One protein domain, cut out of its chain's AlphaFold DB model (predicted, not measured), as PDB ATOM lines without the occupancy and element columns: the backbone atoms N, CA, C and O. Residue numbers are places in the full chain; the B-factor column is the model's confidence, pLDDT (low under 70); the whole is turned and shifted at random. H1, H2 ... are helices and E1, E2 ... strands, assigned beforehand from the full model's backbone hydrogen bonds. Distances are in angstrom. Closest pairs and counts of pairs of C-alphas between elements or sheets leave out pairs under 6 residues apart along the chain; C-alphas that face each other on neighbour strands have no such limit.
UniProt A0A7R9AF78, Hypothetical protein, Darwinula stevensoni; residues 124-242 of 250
ATOM      1  N   ILE A 124     200.442 192.815 152.976       29.62
ATOM      2  CA  ILE A 124     201.438 192.488 154.003       29.62
ATOM      3  C   ILE A 124     202.673 191.985 153.256       29.62
ATOM      4  O   ILE A 124     202.713 190.838 152.816       29.62
ATOM      5  N   GLU A 125     203.663 192.856 153.075       29.38
ATOM      6  CA  GLU A 125     204.986 192.477 152.572       29.38
ATOM      7  C   GLU A 125     205.943 192.266 153.754       29.38
ATOM      8  O   GLU A 125     206.221 193.188 154.528       29.38
ATOM      9  N   ALA A 126     206.479 191.051 153.886       26.25
ATOM     10  CA  ALA A 126     207.554 190.753 154.824       26.25
ATOM     11  C   ALA A 126     208.902 191.046 154.149       26.25
ATOM     12  O   ALA A 126     209.490 190.201 153.486       26.25
ATOM     13  N   HIS A 127     209.399 192.271 154.292       28.20
ATOM     14  CA  HIS A 127     210.712 192.647 153.763       28.20
ATOM     15  C   HIS A 127     211.806 192.435 154.812       28.20
ATOM     16  O   HIS A 127     211.755 193.001 155.902       28.20
ATOM     17  N   HIS A 128     212.871 191.718 154.473       28.14
ATOM     18  CA  HIS A 128     214.068 191.628 155.312       28.14
ATOM     19  C   HIS A 128     215.119 192.670 154.873       28.14
ATOM     20  O   HIS A 128     216.101 192.332 154.229       28.14
ATOM     21  N   ARG A 129     214.893 193.957 155.199       24.06
ATOM     22  CA  ARG A 129     215.883 194.987 155.624       24.06
ATOM     23  C   ARG A 129     215.281 196.403 155.659       24.06
ATOM     24  O   ARG A 129     214.260 196.696 155.037       24.06
ATOM     25  N   PHE A 130     215.912 197.217 156.504       41.12
ATOM     26  CA  PHE A 130     215.571 198.557 156.986       41.12
ATOM     27  C   PHE A 130     215.617 199.646 155.901       41.12
ATOM     28  O   PHE A 130     216.661 199.840 155.289       41.12
ATOM     29  N   HIS A 131     214.515 200.384 155.734       27.72
ATOM     30  CA  HIS A 131     214.408 201.849 155.874       27.72
ATOM     31  C   HIS A 131     212.990 202.298 155.454       27.72
ATOM     32  O   HIS A 131     212.525 201.993 154.362       27.72
ATOM     33  N   GLY A 132     212.298 203.030 156.331       29.09
ATOM     34  CA  GLY A 132     211.246 203.980 155.937       29.09
ATOM     35  C   GLY A 132     209.777 203.537 155.934       29.09
ATOM     36  O   GLY A 132     208.926 204.398 156.106       29.09
ATOM     37  N   SER A 133     209.434 202.254 155.821       30.30
ATOM     38  CA  SER A 133     208.029 201.801 155.896       30.30
ATOM     39  C   SER A 133     207.716 201.244 157.290       30.30
ATOM     40  O   SER A 133     208.318 200.259 157.721       30.30
ATOM     41  N   ARG A 134     206.782 201.866 158.027       33.12
ATOM     42  CA  ARG A 134     206.256 201.297 159.282       33.12
ATOM     43  C   ARG A 134     205.408 200.073 158.939       33.12
ATOM     44  O   ARG A 134     204.301 200.198 158.431       33.12
ATOM     45  N   ARG A 135     205.972 198.892 159.180       35.53
ATOM     46  CA  ARG A 135     205.365 197.592 158.886       35.53
ATOM     47  C   ARG A 135     204.512 197.117 160.056       35.53
ATOM     48  O   ARG A 135     204.913 197.247 161.210       35.53
ATOM     49  N   LEU A 136     203.374 196.511 159.732       34.75
ATOM     50  CA  LEU A 136     202.559 195.729 160.656       34.75
ATOM     51  C   LEU A 136     203.312 194.446 161.026       34.75
ATOM     52  O   LEU A 136     203.184 193.417 160.370       34.75
ATOM     53  N   GLY A 137     204.165 194.530 162.042       34.06
ATOM     54  CA  GLY A 137     204.847 193.372 162.603       34.06
ATOM     55  C   GLY A 137     203.936 192.664 163.595       34.06
ATOM     56  O   GLY A 137     203.903 193.041 164.762       34.06
ATOM     57  N   ILE A 138     203.222 191.629 163.154       41.38
ATOM     58  CA  ILE A 138     202.812 190.573 164.085       41.38
ATOM     59  C   ILE A 138     204.093 189.800 164.405       41.38
ATOM     60  O   ILE A 138     204.845 189.474 163.487       41.38
ATOM     61  N   CYS A 139     204.387 189.587 165.689       39.91
ATOM     62  CA  CYS A 139     205.595 188.902 166.145       39.91
ATOM     63  C   CYS A 139     205.698 187.516 165.492       39.91
ATOM     64  O   CYS A 139     205.043 186.572 165.922       39.91
ATOM     65  N   ALA A 140     206.500 187.412 164.436       50.34
ATOM     66  CA  ALA A 140     206.809 186.160 163.769       50.34
ATOM     67  C   ALA A 140     208.182 185.689 164.248       50.34
ATOM     68  O   ALA A 140     209.177 186.401 164.099       50.34
ATOM     69  N   GLY A 141     208.227 184.504 164.849       55.47
ATOM     70  CA  GLY A 141     209.455 183.773 165.122       55.47
ATOM     71  C   GLY A 141     209.718 182.735 164.029       55.47
ATOM     72  O   GLY A 141     208.825 182.328 163.289       55.47
ATOM     73  N   THR A 142     210.961 182.284 163.918       61.47
ATOM     74  CA  THR A 142     211.351 181.171 163.031       61.47
ATOM     75  C   THR A 142     211.616 179.873 163.802       61.47
ATOM     76  O   THR A 142     211.857 178.830 163.195       61.47
ATOM     77  N   ASN A 143     211.575 179.919 165.141       62.88
ATOM     78  CA  ASN A 143     212.104 178.853 165.995       62.88
ATOM     79  C   ASN A 143     211.077 177.784 166.403       62.88
ATOM     80  O   ASN A 143     211.494 176.666 166.686       62.88
ATOM     81  N   ASP A 144     209.773 178.070 166.334       81.69
ATOM     82  CA  ASP A 144     208.717 177.171 166.843       81.69
ATOM     83  C   ASP A 144     207.839 176.561 165.733       81.69
ATOM     84  O   ASP A 144     206.676 176.221 165.938       81.69
ATOM     85  N   LEU A 145     208.385 176.418 164.522       87.94
ATOM     86  CA  LEU A 145     207.674 175.776 163.415       87.94
ATOM     87  C   LEU A 145     207.554 174.267 163.669       87.94
ATOM     88  O   LEU A 145     208.561 173.590 163.884       87.94
ATOM     89  N   HIS A 146     206.338 173.723 163.579       91.56
ATOM     90  CA  HIS A 146     206.086 172.284 163.683       91.56
ATOM     91  C   HIS A 146     204.967 171.820 162.731       91.56
ATOM     92  O   HIS A 146     204.106 172.621 162.352       91.56
ATOM     93  N   PRO A 147     204.927 170.526 162.354       93.88
ATOM     94  CA  PRO A 147     203.813 169.974 161.591       93.88
ATOM     95  C   PRO A 147     202.454 170.210 162.271       93.88
ATOM     96  O   PRO A 147     202.345 170.168 163.498       93.88
ATOM     97  N   GLY A 148     201.419 170.470 161.477       89.44
ATOM     98  CA  GLY A 148     200.073 170.833 161.915       89.44
ATOM     99  C   GLY A 148     199.859 172.335 162.126       89.44
ATOM    100  O   GLY A 148     198.707 172.768 162.199       89.44
ATOM    101  N   MET A 149     200.929 173.135 162.193       88.75
ATOM    102  CA  MET A 149     200.853 174.587 162.364       88.75
ATOM    103  C   MET A 149     200.474 175.289 161.053       88.75
ATOM    104  O   MET A 149     200.908 174.885 159.977       88.75
ATOM    105  N   LEU A 150     199.705 176.378 161.135       88.06
ATOM    106  CA  LEU A 150     199.553 177.313 160.019       88.06
ATOM    107  C   LEU A 150     200.716 178.305 160.004       88.06
ATOM    108  O   LEU A 150     201.034 178.920 161.018       88.06
ATOM    109  N   ALA A 151     201.327 178.483 158.840       87.88
ATOM    110  CA  ALA A 151     202.419 179.422 158.642       87.88
ATOM    111  C   ALA A 151     202.127 180.364 157.478       87.88
ATOM    112  O   ALA A 151     201.431 180.008 156.519       87.88
ATOM    113  N   VAL A 152     202.688 181.568 157.571       87.12
ATOM    114  CA  VAL A 152     202.790 182.471 156.425       87.12
ATOM    115  C   VAL A 152     204.051 182.117 155.670       87.12
ATOM    116  O   VAL A 152     205.110 181.937 156.264       87.12
ATOM    117  N   VAL A 153     203.935 182.050 154.354       82.62
ATOM    118  CA  VAL A 153     205.039 181.751 153.462       82.62
ATOM    119  C   VAL A 153     205.334 182.969 152.607       82.62
ATOM    120  O   VAL A 153     204.443 183.508 151.939       82.62
ATOM    121  N   TYR A 154     206.596 183.384 152.628       78.62
ATOM    122  CA  TYR A 154     207.107 184.490 151.837       78.62
ATOM    123  C   TYR A 154     208.222 184.002 150.910       78.62
ATOM    124  O   TYR A 154     209.362 183.825 151.331       78.62
ATOM    125  N   THR A 155     207.897 183.788 149.634       70.56
ATOM    126  CA  THR A 155     208.877 183.421 148.600       70.56
ATOM    127  C   THR A 155     208.927 184.470 147.496       70.56
ATOM    128  O   THR A 155     207.938 185.157 147.225       70.56
ATOM    129  N   GLU A 156     210.072 184.566 146.815       69.00
ATOM    130  CA  GLU A 156     210.267 185.481 145.679       69.00
ATOM    131  C   GLU A 156     209.250 185.241 144.549       69.00
ATOM    132  O   GLU A 156     208.801 186.173 143.883       69.00
ATOM    133  N   GLU A 157     208.809 183.995 144.369       63.91
ATOM    134  CA  GLU A 157     207.808 183.622 143.365       63.91
ATOM    135  C   GLU A 157     206.382 184.083 143.718       63.91
ATOM    136  O   GLU A 157     205.481 184.071 142.871       63.91
ATOM    137  N   LYS A 158     206.149 184.464 144.979       61.53
ATOM    138  CA  LYS A 158     204.822 184.666 145.569       61.53
ATOM    139  C   LYS A 158     204.701 186.001 146.319       61.53
ATOM    140  O   LYS A 158     203.935 186.111 147.269       61.53
ATOM    141  N   THR A 159     205.376 187.042 145.838       55.16
ATOM    142  CA  THR A 159     205.482 188.370 146.483       55.16
ATOM    143  C   THR A 159     204.191 189.188 146.551       55.16
ATOM    144  O   THR A 159     204.090 190.107 147.353       55.16
ATOM    145  N   SER A 160     203.178 188.885 145.734       51.75
ATOM    146  CA  SER A 160     201.989 189.745 145.627       51.75
ATOM    147  C   SER A 160     201.048 189.693 146.834       51.75
ATOM    148  O   SER A 160     200.251 190.614 147.015       51.75
ATOM    149  N   ARG A 161     201.104 188.626 147.641       61.47
ATOM    150  CA  ARG A 161     200.293 188.449 148.854       61.47
ATOM    151  C   ARG A 161     200.938 187.427 149.791       61.47
ATOM    152  O   ARG A 161     201.535 186.483 149.278       61.47
ATOM    153  N   PRO A 162     200.757 187.535 151.118       65.19
ATOM    154  CA  PRO A 162     201.155 186.468 152.027       65.19
ATOM    155  C   PRO A 162     200.367 185.199 151.687       65.19
ATOM    156  O   PRO A 162     199.132 185.211 151.636       65.19
ATOM    157  N   TRP A 163     201.077 184.107 151.417       82.44
ATOM    158  CA  TRP A 163     200.453 182.798 151.259       82.44
ATOM    159  C   TRP A 163     200.410 182.119 152.613       82.44
ATOM    160  O   TRP A 163     201.342 182.236 153.396       82.44
ATOM    161  N   VAL A 164     199.317 181.426 152.896       88.12
ATOM    162  CA  VAL A 164     199.146 180.700 154.151       88.12
ATOM    163  C   VAL A 164     198.977 179.236 153.820       88.12
ATOM    164  O   VAL A 164     198.232 178.883 152.899       88.12
ATOM    165  N   GLY A 165     199.622 178.381 154.596       90.56
ATOM    166  CA  GLY A 165     199.361 176.958 154.529       90.56
ATOM    167  C   GLY A 165     199.662 176.247 155.833       90.56
ATOM    168  O   GLY A 165     200.272 176.806 156.742       90.56
ATOM    169  N   ASN A 166     199.176 175.015 155.922       91.62
ATOM    170  CA  ASN A 166     199.459 174.120 157.027       91.62
ATOM    171  C   ASN A 166     200.774 173.390 156.749       91.62
ATOM    172  O   ASN A 166     200.951 172.830 155.666       91.62
ATOM    173  N   ILE A 167     201.685 173.401 157.713       93.44
ATOM    174  CA  ILE A 167     202.936 172.660 157.638       93.44
ATOM    175  C   ILE A 167     202.633 171.172 157.797       93.44
ATOM    176  O   ILE A 167     202.242 170.726 158.869       93.44
ATOM    177  N   THR A 168     202.852 170.370 156.761       95.31
ATOM    178  CA  THR A 168     202.640 168.917 156.839       95.31
ATOM    179  C   THR A 168     203.888 168.172 157.299       95.31
ATOM    180  O   THR A 168     203.782 167.152 157.975       95.31
ATOM    181  N   SER A 169     205.071 168.682 156.959       96.50
ATOM    182  CA  SER A 169     206.367 168.142 157.378       96.50
ATOM    183  C   SER A 169     207.421 169.248 157.406       96.50
ATOM    184  O   SER A 169     207.321 170.235 156.674       96.50
ATOM    185  N   ILE A 170     208.426 169.078 158.265       95.19
ATOM    186  CA  ILE A 170     209.593 169.959 158.360       95.19
ATOM    187  C   ILE A 170     210.841 169.093 158.294       95.19
ATOM    188  O   ILE A 170     210.982 168.139 159.058       95.19
ATOM    189  N   GLU A 171     211.743 169.470 157.403       95.19
ATOM    190  CA  GLU A 171     213.092 168.942 157.280       95.19
ATOM    191  C   GLU A 171     214.108 170.034 157.661       95.19
ATOM    192  O   GLU A 171     213.749 171.133 158.093       95.19
ATOM    193  N   GLU A 172     215.405 169.740 157.550       91.81
ATOM    194  CA  GLU A 172     216.457 170.669 157.985       91.81
ATOM    195  C   GLU A 172     216.387 172.016 157.247       91.81
ATOM    196  O   GLU A 172     216.478 173.071 157.879       91.81
ATOM    197  N   LYS A 173     216.184 171.975 155.924       93.44
ATOM    198  CA  LYS A 173     216.213 173.150 155.035       93.44
ATOM    199  C   LYS A 173     214.878 173.473 154.383       93.44
ATOM    200  O   LYS A 173     214.703 174.565 153.859       93.44
ATOM    201  N   GLU A 174     213.942 172.539 154.404       95.31
ATOM    202  CA  GLU A 174     212.702 172.638 153.651       95.31
ATOM    203  C   GLU A 174     211.511 172.246 154.516       95.31
ATOM    204  O   GLU A 174     211.636 171.548 155.522       95.31
ATOM    205  N   ALA A 175     210.335 172.713 154.123       94.38
ATOM    206  CA  ALA A 175     209.075 172.331 154.728       94.38
ATOM    207  C   ALA A 175     208.042 172.079 153.636       94.38
ATOM    208  O   ALA A 175     207.972 172.811 152.645       94.38
ATOM    209  N   THR A 176     207.209 171.062 153.829       95.38
ATOM    210  CA  THR A 176     206.072 170.813 152.946       95.38
ATOM    211  C   THR A 176     204.846 171.519 153.500       95.38
ATOM    212  O   THR A 176     204.507 171.385 154.678       95.38
ATOM    213  N   ILE A 177     204.187 172.285 152.636       93.44
ATOM    214  CA  ILE A 177     203.045 173.128 152.968       93.44
ATOM    215  C   ILE A 177     201.831 172.669 152.173       93.44
ATOM    216  O   ILE A 177     201.882 172.586 150.947       93.44
ATOM    217  N   HIS A 178     200.719 172.438 152.869       93.44
ATOM    218  CA  HIS A 178     199.396 172.342 152.261       93.44
ATOM    219  C   HIS A 178     198.762 173.731 152.239       93.44
ATOM    220  O   HIS A 178     198.456 174.297 153.287       93.44
ATOM    221  N   TRP A 179     198.568 174.297 151.053       92.06
ATOM    222  CA  TRP A 179     198.070 175.658 150.877       92.06
ATOM    223  C   TRP A 179     196.612 175.831 151.266       92.06
ATOM    224  O   TRP A 179     195.773 174.975 150.994       92.06
ATOM    225  N   TYR A 180     196.299 176.994 151.836       90.19
ATOM    226  CA  TYR A 180     194.942 177.406 152.161       90.19
ATOM    227  C   TYR A 180     194.564 178.668 151.382       90.19
ATOM    228  O   TYR A 180     195.386 179.538 151.095       90.19
ATOM    229  N   LYS A 181     193.274 178.789 151.067       86.50
ATOM    230  CA  LYS A 181     192.677 179.988 150.478       86.50
ATOM    231  C   LYS A 181     191.576 180.506 151.394       86.50
ATOM    232  O   LYS A 181     190.596 179.807 151.647       86.50
ATOM    233  N   GLY A 182     191.722 181.744 151.849       84.25
ATOM    234  CA  GLY A 182     190.758 182.421 152.711       84.25
ATOM    235  C   GLY A 182     191.027 183.919 152.796       84.25
ATOM    236  O   GLY A 182     191.930 184.441 152.142       84.25
ATOM    237  N   THR A 183     190.209 184.611 153.581       81.19
ATOM    238  CA  THR A 183     190.424 186.009 153.984       81.19
ATOM    239  C   THR A 183     190.139 186.121 155.478       81.19
ATOM    240  O   THR A 183     189.617 185.182 156.076       81.19
ATOM    241  N   TYR A 184     190.443 187.249 156.119       76.81
ATOM    242  CA  TYR A 184     190.109 187.408 157.540       76.81
ATOM    243  C   TYR A 184     188.586 187.400 157.803       76.81
ATOM    244  O   TYR A 184     188.147 187.071 158.903       76.81
ATOM    245  N   GLU A 185     187.773 187.695 156.784       76.31
ATOM    246  CA  GLU A 185     186.305 187.691 156.865       76.31
ATOM    247  C   GLU A 185     185.662 186.362 156.444       76.31
ATOM    248  O   GLU A 185     184.521 186.081 156.819       76.31
ATOM    249  N   LYS A 186     186.365 185.542 155.653       84.38
ATOM    250  CA  LYS A 186     185.829 184.324 155.029       84.38
ATOM    251  C   LYS A 186     186.534 183.070 155.545       84.38
ATOM    252  O   LYS A 186     187.621 183.125 156.106       84.38
ATOM    253  N   SER A 187     185.904 181.916 155.343       86.06
ATOM    254  CA  SER A 187     186.485 180.615 155.693       86.06
ATOM    255  C   SER A 187     187.793 180.370 154.942       86.06
ATOM    256  O   SER A 187     187.862 180.612 153.732       86.06
ATOM    257  N   TRP A 188     188.776 179.823 155.641       87.12
ATOM    258  CA  TRP A 188     190.014 179.316 155.072       87.12
ATOM    259  C   TRP A 188     189.823 177.860 154.682       87.12
ATOM    260  O   TRP A 188     189.562 177.016 155.529       87.12
ATOM    261  N   ASN A 189     189.939 177.560 153.394       88.62
ATOM    262  CA  ASN A 189     189.780 176.198 152.902       88.62
ATOM    263  C   ASN A 189     191.113 175.677 152.370       88.62
ATOM    264  O   ASN A 189     191.798 176.432 151.667       88.62
ATOM    265  N   PRO A 190     191.468 174.411 152.647       88.81
ATOM    266  CA  PRO A 190     192.608 173.789 152.000       88.81
ATOM    267  C   PRO A 190     192.390 173.804 150.485       88.81
ATOM    268  O   PRO A 190     191.297 173.525 149.987       88.81
ATOM    269  N   MET A 191     193.433 174.151 149.742       88.75
ATOM    270  CA  MET A 191     193.433 174.008 148.294       88.75
ATOM    271  C   MET A 191     193.371 172.518 147.952       88.75
ATOM    272  O   MET A 191     193.962 171.683 148.637       88.75
ATOM    273  N   ILE A 192     192.635 172.178 146.896       87.56
ATOM    274  CA  ILE A 192     192.465 170.804 146.417       87.56
ATOM    275  C   ILE A 192     193.077 170.724 145.019       87.56
ATOM    276  O   ILE A 192     192.870 171.624 144.205       87.56
ATOM    277  N   GLY A 193     193.817 169.650 144.738       84.00
ATOM    278  CA  GLY A 193     194.419 169.385 143.429       84.00
ATOM    279  C   GLY A 193     195.947 169.361 143.453       84.00
ATOM    280  O   GLY A 193     196.565 169.343 144.513       84.00
ATOM    281  N   ILE A 194     196.550 169.347 142.264       72.44
ATOM    282  CA  ILE A 194     197.999 169.149 142.074       72.44
ATOM    283  C   ILE A 194     198.821 170.263 142.747       72.44
ATOM    284  O   ILE A 194     199.877 169.994 143.300       72.44
ATOM    285  N   GLU A 195     198.302 171.492 142.784       77.00
ATOM    286  CA  GLU A 195     198.970 172.653 143.398       77.00
ATOM    287  C   GLU A 195     198.659 172.820 144.897       77.00
ATOM    288  O   GLU A 195     198.924 173.874 145.471       77.00
ATOM    289  N   SER A 196     198.034 171.827 145.540       87.12
ATOM    290  CA  SER A 196     197.661 171.928 146.958       87.12
ATOM    291  C   SER A 196     198.845 171.771 147.906       87.12
ATOM    292  O   SER A 196     198.836 172.373 148.975       87.12
ATOM    293  N   LEU A 197     199.869 171.019 147.509       92.00
ATOM    294  CA  LEU A 197     201.064 170.755 148.299       92.00
ATOM    295  C   LEU A 197     202.291 171.283 147.570       92.00
ATOM    296  O   LEU A 197     202.447 171.069 146.368       92.00
ATOM    297  N   SER A 198     203.184 171.939 148.296       92.94
ATOM    298  CA  SER A 198     204.498 172.292 147.766       92.94
ATOM    299  C   SER A 198     205.547 172.320 148.857       92.94
ATOM    300  O   SER A 198     205.246 172.621 150.012       92.94
ATOM    301  N   THR A 199     206.786 172.094 148.452       94.12
ATOM    302  CA  THR A 199     207.953 172.262 149.308       94.12
ATOM    303  C   THR A 199     208.486 173.683 149.182       94.12
ATOM    304  O   THR A 199     208.568 174.219 148.076       94.12
ATOM    305  N   VAL A 200     208.807 174.306 150.313       91.50
ATOM    306  CA  VAL A 200     209.364 175.662 150.380       91.50
ATOM    307  C   VAL A 200     210.571 175.696 151.320       91.50
ATOM    308  O   VAL A 200     210.628 174.886 152.250       91.50
ATOM    309  N   PRO A 201     211.519 176.632 151.125       91.06
ATOM    310  CA  PRO A 201     212.639 176.800 152.043       91.06
ATOM    311  C   PRO A 201     212.140 177.123 153.450       91.06
ATOM    312  O   PRO A 201     211.229 177.939 153.619       91.06
ATOM    313  N   ARG A 202     212.723 176.510 154.478       89.06
ATOM    314  CA  ARG A 202     212.281 176.691 155.869       89.06
ATOM    315  C   ARG A 202     212.395 178.150 156.313       89.06
ATOM    316  O   ARG A 202     211.535 178.640 157.035       89.06
ATOM    317  N   GLU A 203     213.412 178.860 155.844       86.75
ATOM    318  CA  GLU A 203     213.638 180.282 156.100       86.75
ATOM    319  C   GLU A 203     212.571 181.205 155.490       86.75
ATOM    320  O   GLU A 203     212.460 182.360 155.895       86.75
ATOM    321  N   SER A 204     211.772 180.705 154.541       86.31
ATOM    322  CA  SER A 204     210.643 181.441 153.955       86.31
ATOM    323  C   SER A 204     209.380 181.396 154.821       86.31
ATOM    324  O   SER A 204     208.398 182.085 154.522       86.31
ATOM    325  N   LEU A 205     209.386 180.576 155.878       84.06
ATOM    326  CA  LEU A 205     208.267 180.414 156.792       84.06
ATOM    327  C   LEU A 205     208.344 181.409 157.942       84.06
ATOM    328  O   LEU A 205     209.345 181.523 158.647       84.06
ATOM    329  N   LEU A 206     207.218 182.064 158.181       83.38
ATOM    330  CA  LEU A 206     206.988 182.907 159.337       83.38
ATOM    331  C   LEU A 206     205.938 182.225 160.206       83.38
ATOM    332  O   LEU A 206     204.825 181.945 159.741       83.38
ATOM    333  N   SER A 207     206.285 181.958 161.470       76.94
ATOM    334  CA  SER A 207     205.308 181.459 162.431       76.94
ATOM    335  C   SER A 207     204.210 182.506 162.576       76.94
ATOM    336  O   SER A 207     204.492 183.652 162.940       76.94
ATOM    337  N   TRP A 208     202.960 182.132 162.322       73.12
ATOM    338  CA  TRP A 208     201.836 182.988 162.660       73.12
ATOM    339  C   TRP A 208     200.855 182.200 163.515       73.12
ATOM    340  O   TRP A 208     200.148 181.320 163.033       73.12
ATOM    341  N   GLU A 209     200.832 182.514 164.809       64.12
ATOM    342  CA  GLU A 209     199.976 181.863 165.799       64.12
ATOM    343  C   GLU A 209     198.512 182.304 165.672       64.12
ATOM    344  O   GLU A 209     197.940 182.927 166.566       64.12
ATOM    345  N   PHE A 210     197.857 181.988 164.558       73.19
ATOM    346  CA  PHE A 210     196.403 182.011 164.530       73.19
ATOM    347  C   PHE A 210     195.853 180.616 164.311       73.19
ATOM    348  O   PHE A 210     196.353 179.808 163.533       73.19
ATOM    349  N   ASN A 211     194.770 180.349 165.026       75.56
ATOM    350  CA  ASN A 211     194.061 179.090 164.958       75.56
ATOM    351  C   ASN A 211     192.786 179.282 164.145       75.56
ATOM    352  O   ASN A 211     192.100 180.304 164.267       75.56
ATOM    353  N   LEU A 212     192.451 178.275 163.347       82.62
ATOM    354  CA  LEU A 212     191.154 178.197 162.696       82.62
ATOM    355  C   LEU A 212     190.144 177.547 163.642       82.62
ATOM    356  O   LEU A 212     190.475 176.668 164.431       82.62
ATOM    357  N   THR A 213     188.894 177.989 163.584       85.56
ATOM    358  CA  THR A 213     187.793 177.345 164.301       85.56
ATOM    359  C   THR A 213     187.435 176.026 163.617       85.56
ATOM    360  O   THR A 213     187.176 176.038 162.412       85.56
ATOM    361  N   ASP A 214     187.274 174.940 164.371       78.56
ATOM    362  CA  ASP A 214     187.040 173.593 163.822       78.56
ATOM    363  C   ASP A 214     185.873 173.514 162.823       78.56
ATOM    364  O   ASP A 214     185.979 172.905 161.761       78.56
ATOM    365  N   LYS A 215     184.744 174.169 163.134       76.75
ATOM    366  CA  LYS A 215     183.492 174.012 162.369       76.75
ATOM    367  C   LYS A 215     183.450 174.769 161.045       76.75
ATOM    368  O   LYS A 215     182.772 174.334 160.122       76.75
ATOM    369  N   ARG A 216     184.060 175.953 160.983       77.88
ATOM    370  CA  ARG A 216     183.931 176.870 159.831       77.88
ATOM    371  C   ARG A 216     185.265 177.268 159.219       77.88
ATOM    372  O   ARG A 216     185.270 178.035 158.262       77.88
ATOM    373  N   GLN A 217     186.365 176.787 159.797       84.00
ATOM    374  CA  GLN A 217     187.719 177.152 159.400       84.00
ATOM    375  C   GLN A 217     187.892 178.680 159.311       84.00
ATOM    376  O   GLN A 217     188.512 179.218 158.399       84.00
ATOM    377  N   LEU A 218     187.249 179.410 160.224       84.88
ATOM    378  CA  LEU A 218     187.377 180.856 160.339       84.88
ATOM    379  C   LEU A 218     188.518 181.170 161.290       84.88
ATOM    380  O   LEU A 218     188.762 180.420 162.231       84.88
ATOM    381  N   LEU A 219     189.155 182.318 161.098       81.56
ATOM    382  CA  LEU A 219     189.992 182.894 162.140       81.56
ATOM    383  C   LEU A 219     189.172 183.071 163.429       81.56
ATOM    384  O   LEU A 219     187.985 183.427 163.381       81.56
ATOM    385  N   ARG A 220     189.810 182.854 164.583       83.00
ATOM    386  CA  ARG A 220     189.213 183.196 165.880       83.00
ATOM    387  C   ARG A 220     188.783 184.668 165.914       83.00
ATOM    388  O   ARG A 220     189.306 185.495 165.164       83.00
ATOM    389  N   ILE A 221     187.766 184.981 166.720       84.44
ATOM    390  CA  ILE A 221     187.175 186.331 166.771       84.44
ATOM    391  C   ILE A 221     188.253 187.363 167.103       84.44
ATOM    392  O   ILE A 221     188.366 188.355 166.393       84.44
ATOM    393  N   GLU A 222     189.103 187.055 168.076       84.38
ATOM    394  CA  GLU A 222     190.175 187.922 168.556       84.38
ATOM    395  C   GLU A 222     191.154 188.273 167.426       84.38
ATOM    396  O   GLU A 222     191.461 189.441 167.196       84.38
ATOM    397  N   THR A 223     191.581 187.279 166.638       79.88
ATOM    398  CA  THR A 223     192.466 187.500 165.483       79.88
ATOM    399  C   THR A 223     191.792 188.347 164.402       79.88
ATOM    400  O   THR A 223     192.443 189.180 163.773       79.88
ATOM    401  N   ARG A 224     190.489 188.152 164.159       81.69
ATOM    402  CA  ARG A 224     189.750 188.931 163.149       81.69
ATOM    403  C   ARG A 224     189.591 190.382 163.555       81.69
ATOM    404  O   ARG A 224     189.755 191.258 162.711       81.69
ATOM    405  N   GLU A 225     189.252 190.625 164.814       83.69
ATOM    406  CA  GLU A 225     189.107 191.974 165.355       83.69
ATOM    407  C   GLU A 225     190.437 192.718 165.325       83.69
ATOM    408  O   GLU A 225     190.477 193.862 164.875       83.69
ATOM    409  N   GLU A 226     191.528 192.042 165.684       79.12
ATOM    410  CA  GLU A 226     192.862 192.624 165.606       79.12
ATOM    411  C   GLU A 226     193.251 192.961 164.162       79.12
ATOM    412  O   GLU A 226     193.609 194.098 163.867       79.12
ATOM    413  N   LEU A 227     193.095 192.026 163.218       74.44
ATOM    414  CA  LEU A 227     193.383 192.298 161.806       74.44
ATOM    415  C   LEU A 227     192.541 193.450 161.253       74.44
ATOM    416  O   LEU A 227     193.065 194.291 160.519       74.44
ATOM    417  N   LYS A 228     191.260 193.517 161.626       78.81
ATOM    418  CA  LYS A 228     190.359 194.602 161.230       78.81
ATOM    419  C   LYS A 228     190.822 195.948 161.788       78.81
ATOM    420  O   LYS A 228     190.836 196.926 161.044       78.81
ATOM    421  N   ARG A 229     191.230 195.997 163.060       81.81
ATOM    422  CA  ARG A 229     191.790 197.198 163.695       81.81
ATOM    423  C   ARG A 229     193.048 197.672 162.961       81.81
ATOM    424  O   ARG A 229     193.131 198.839 162.591       81.81
ATOM    425  N   LEU A 230     193.979 196.764 162.672       71.75
ATOM    426  CA  LEU A 230     195.234 197.076 161.975       71.75
ATOM    427  C   LEU A 230     195.011 197.586 160.539       71.75
ATOM    428  O   LEU A 230     195.710 198.497 160.089       71.75
ATOM    429  N   HIS A 231     194.020 197.038 159.825       68.62
ATOM    430  CA  HIS A 231     193.621 197.549 158.507       68.62
ATOM    431  C   HIS A 231     193.065 198.972 158.613       68.62
ATOM    432  O   HIS A 231     193.517 199.859 157.897       68.62
ATOM    433  N   GLN A 232     192.151 199.216 159.558       73.06
ATOM    434  CA  GLN A 232     191.577 200.547 159.778       73.06
ATOM    435  C   GLN A 232     192.641 201.594 160.135       73.06
ATOM    436  O   GLN A 232     192.576 202.725 159.657       73.06
ATOM    437  N   GLU A 233     193.629 201.232 160.953       70.56
ATOM    438  CA  GLU A 233     194.750 202.115 161.294       70.56
ATOM    439  C   GLU A 233     195.610 202.444 160.073       70.56
ATOM    440  O   GLU A 233     195.982 203.600 159.870       70.56
ATOM    441  N   THR A 234     195.874 201.447 159.231       64.19
ATOM    442  CA  THR A 234     196.654 201.614 158.000       64.19
ATOM    443  C   THR A 234     195.928 202.512 157.000       64.19
ATOM    444  O   THR A 234     196.528 203.449 156.474       64.19
ATOM    445  N   ASP A 235     194.626 202.303 156.804       64.19
ATOM    446  CA  ASP A 235     193.795 203.146 155.940       64.19
ATOM    447  C   ASP A 235     193.801 204.608 156.412       64.19
ATOM    448  O   ASP A 235     193.934 205.530 155.606       64.19
ATOM    449  N   GLN A 236     193.715 204.845 157.726       71.94
ATOM    450  CA  GLN A 236     193.790 206.200 158.279       71.94
ATOM    451  C   GLN A 236     195.149 206.864 158.048       71.94
ATOM    452  O   GLN A 236     195.197 208.073 157.815       71.94
ATOM    453  N   ILE A 237     196.246 206.108 158.123       66.62
ATOM    454  CA  ILE A 237     197.591 206.625 157.847       66.62
ATOM    455  C   ILE A 237     197.708 207.014 156.373       66.62
ATOM    456  O   ILE A 237     198.076 208.150 156.081       66.62
ATOM    457  N   ILE A 238     197.304 206.125 155.460       62.94
ATOM    458  CA  ILE A 238     197.334 206.382 154.013       62.94
ATOM    459  C   ILE A 238     196.523 207.636 153.672       62.94
ATOM    460  O   ILE A 238     197.001 208.511 152.951       62.94
ATOM    461  N   LEU A 239     195.314 207.775 154.225       65.88
ATOM    462  CA  LEU A 239     194.478 208.957 154.000       65.88
ATOM    463  C   LEU A 239     195.132 210.248 154.514       65.88
ATOM    464  O   LEU A 239     195.027 211.288 153.865       65.88
ATOM    465  N   ARG A 240     195.828 210.199 155.658       73.38
ATOM    466  CA  ARG A 240     196.561 211.361 156.187       73.38
ATOM    467  C   ARG A 240     197.727 211.757 155.289       73.38
ATOM    468  O   ARG A 240     197.899 212.945 155.040       73.38
ATOM    469  N   GLU A 241     198.501 210.793 154.802       71.50
ATOM    470  CA  GLU A 241     199.637 211.052 153.910       71.50
ATOM    471  C   GLU A 241     199.174 211.613 152.558       71.50
ATOM    472  O   GLU A 241     199.720 212.607 152.081       71.50
ATOM    473  N   LEU A 242     198.094 211.070 151.988       63.31
ATOM    474  CA  LEU A 242     197.495 211.596 150.757       63.31
ATOM    475  C   LEU A 242     197.035 213.052 150.907       63.31
ATOM    476  O   LEU A 242     197.234 213.855 149.996       63.31
TER     477      LEU A 242
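Overview. This is residues 124 to 242 of the 250 residues of the protein "Hypothetical protein" of Darwinula stevensoni (UniProt A0A7R9AF78). A strongly twisted sheet of five strands curls into a small, incompletely closed barrel; helix H1 leads away from it, its residues 235 to 242 sticking out. The 119 printed residues hold E1 to E5, then H1: mixed class, under half in named elements. The antiparallel order is E4 E3 E2 E1 E5; E1 to E4 form a meander, successive antiparallel neighbours. The whole is compact, radius of gyration of the C-alphas 15.1 A, spanning 44 by 36 by 26 A.

Arrangement. After unnamed residues 124 to 149, E1, residues 150 to 153, forms a hairpin with E2, residues 163 to 170 (N 153 to O 163, 2.8 A). E2 forms another with E3, residues 174 to 181 (N 168 to O 176, 2.8 A), as does E3 with E4, residues 197 to 201 (N 177 to O 198, 2.8 A). E5, residues 205 to 207, pairs with E1 (N 206 to O 152, 2.9 A). H1, residues 221 to 242, is not on the sheet; every O i to N i+4 pair is within hydrogen-bond range.

Along the chain. E3 measures 21.6 A, H1 31.6 A. C-alpha 150 is at (199.553, 177.313, 160.019), C-alpha 242 at (197.495, 211.596, 150.757).

Size, cuts and confidence. The printed part has no cut. Links E3 to E4 and E5 to H1 are long. Confidence is under 70 at, among others, residues 124 to 143.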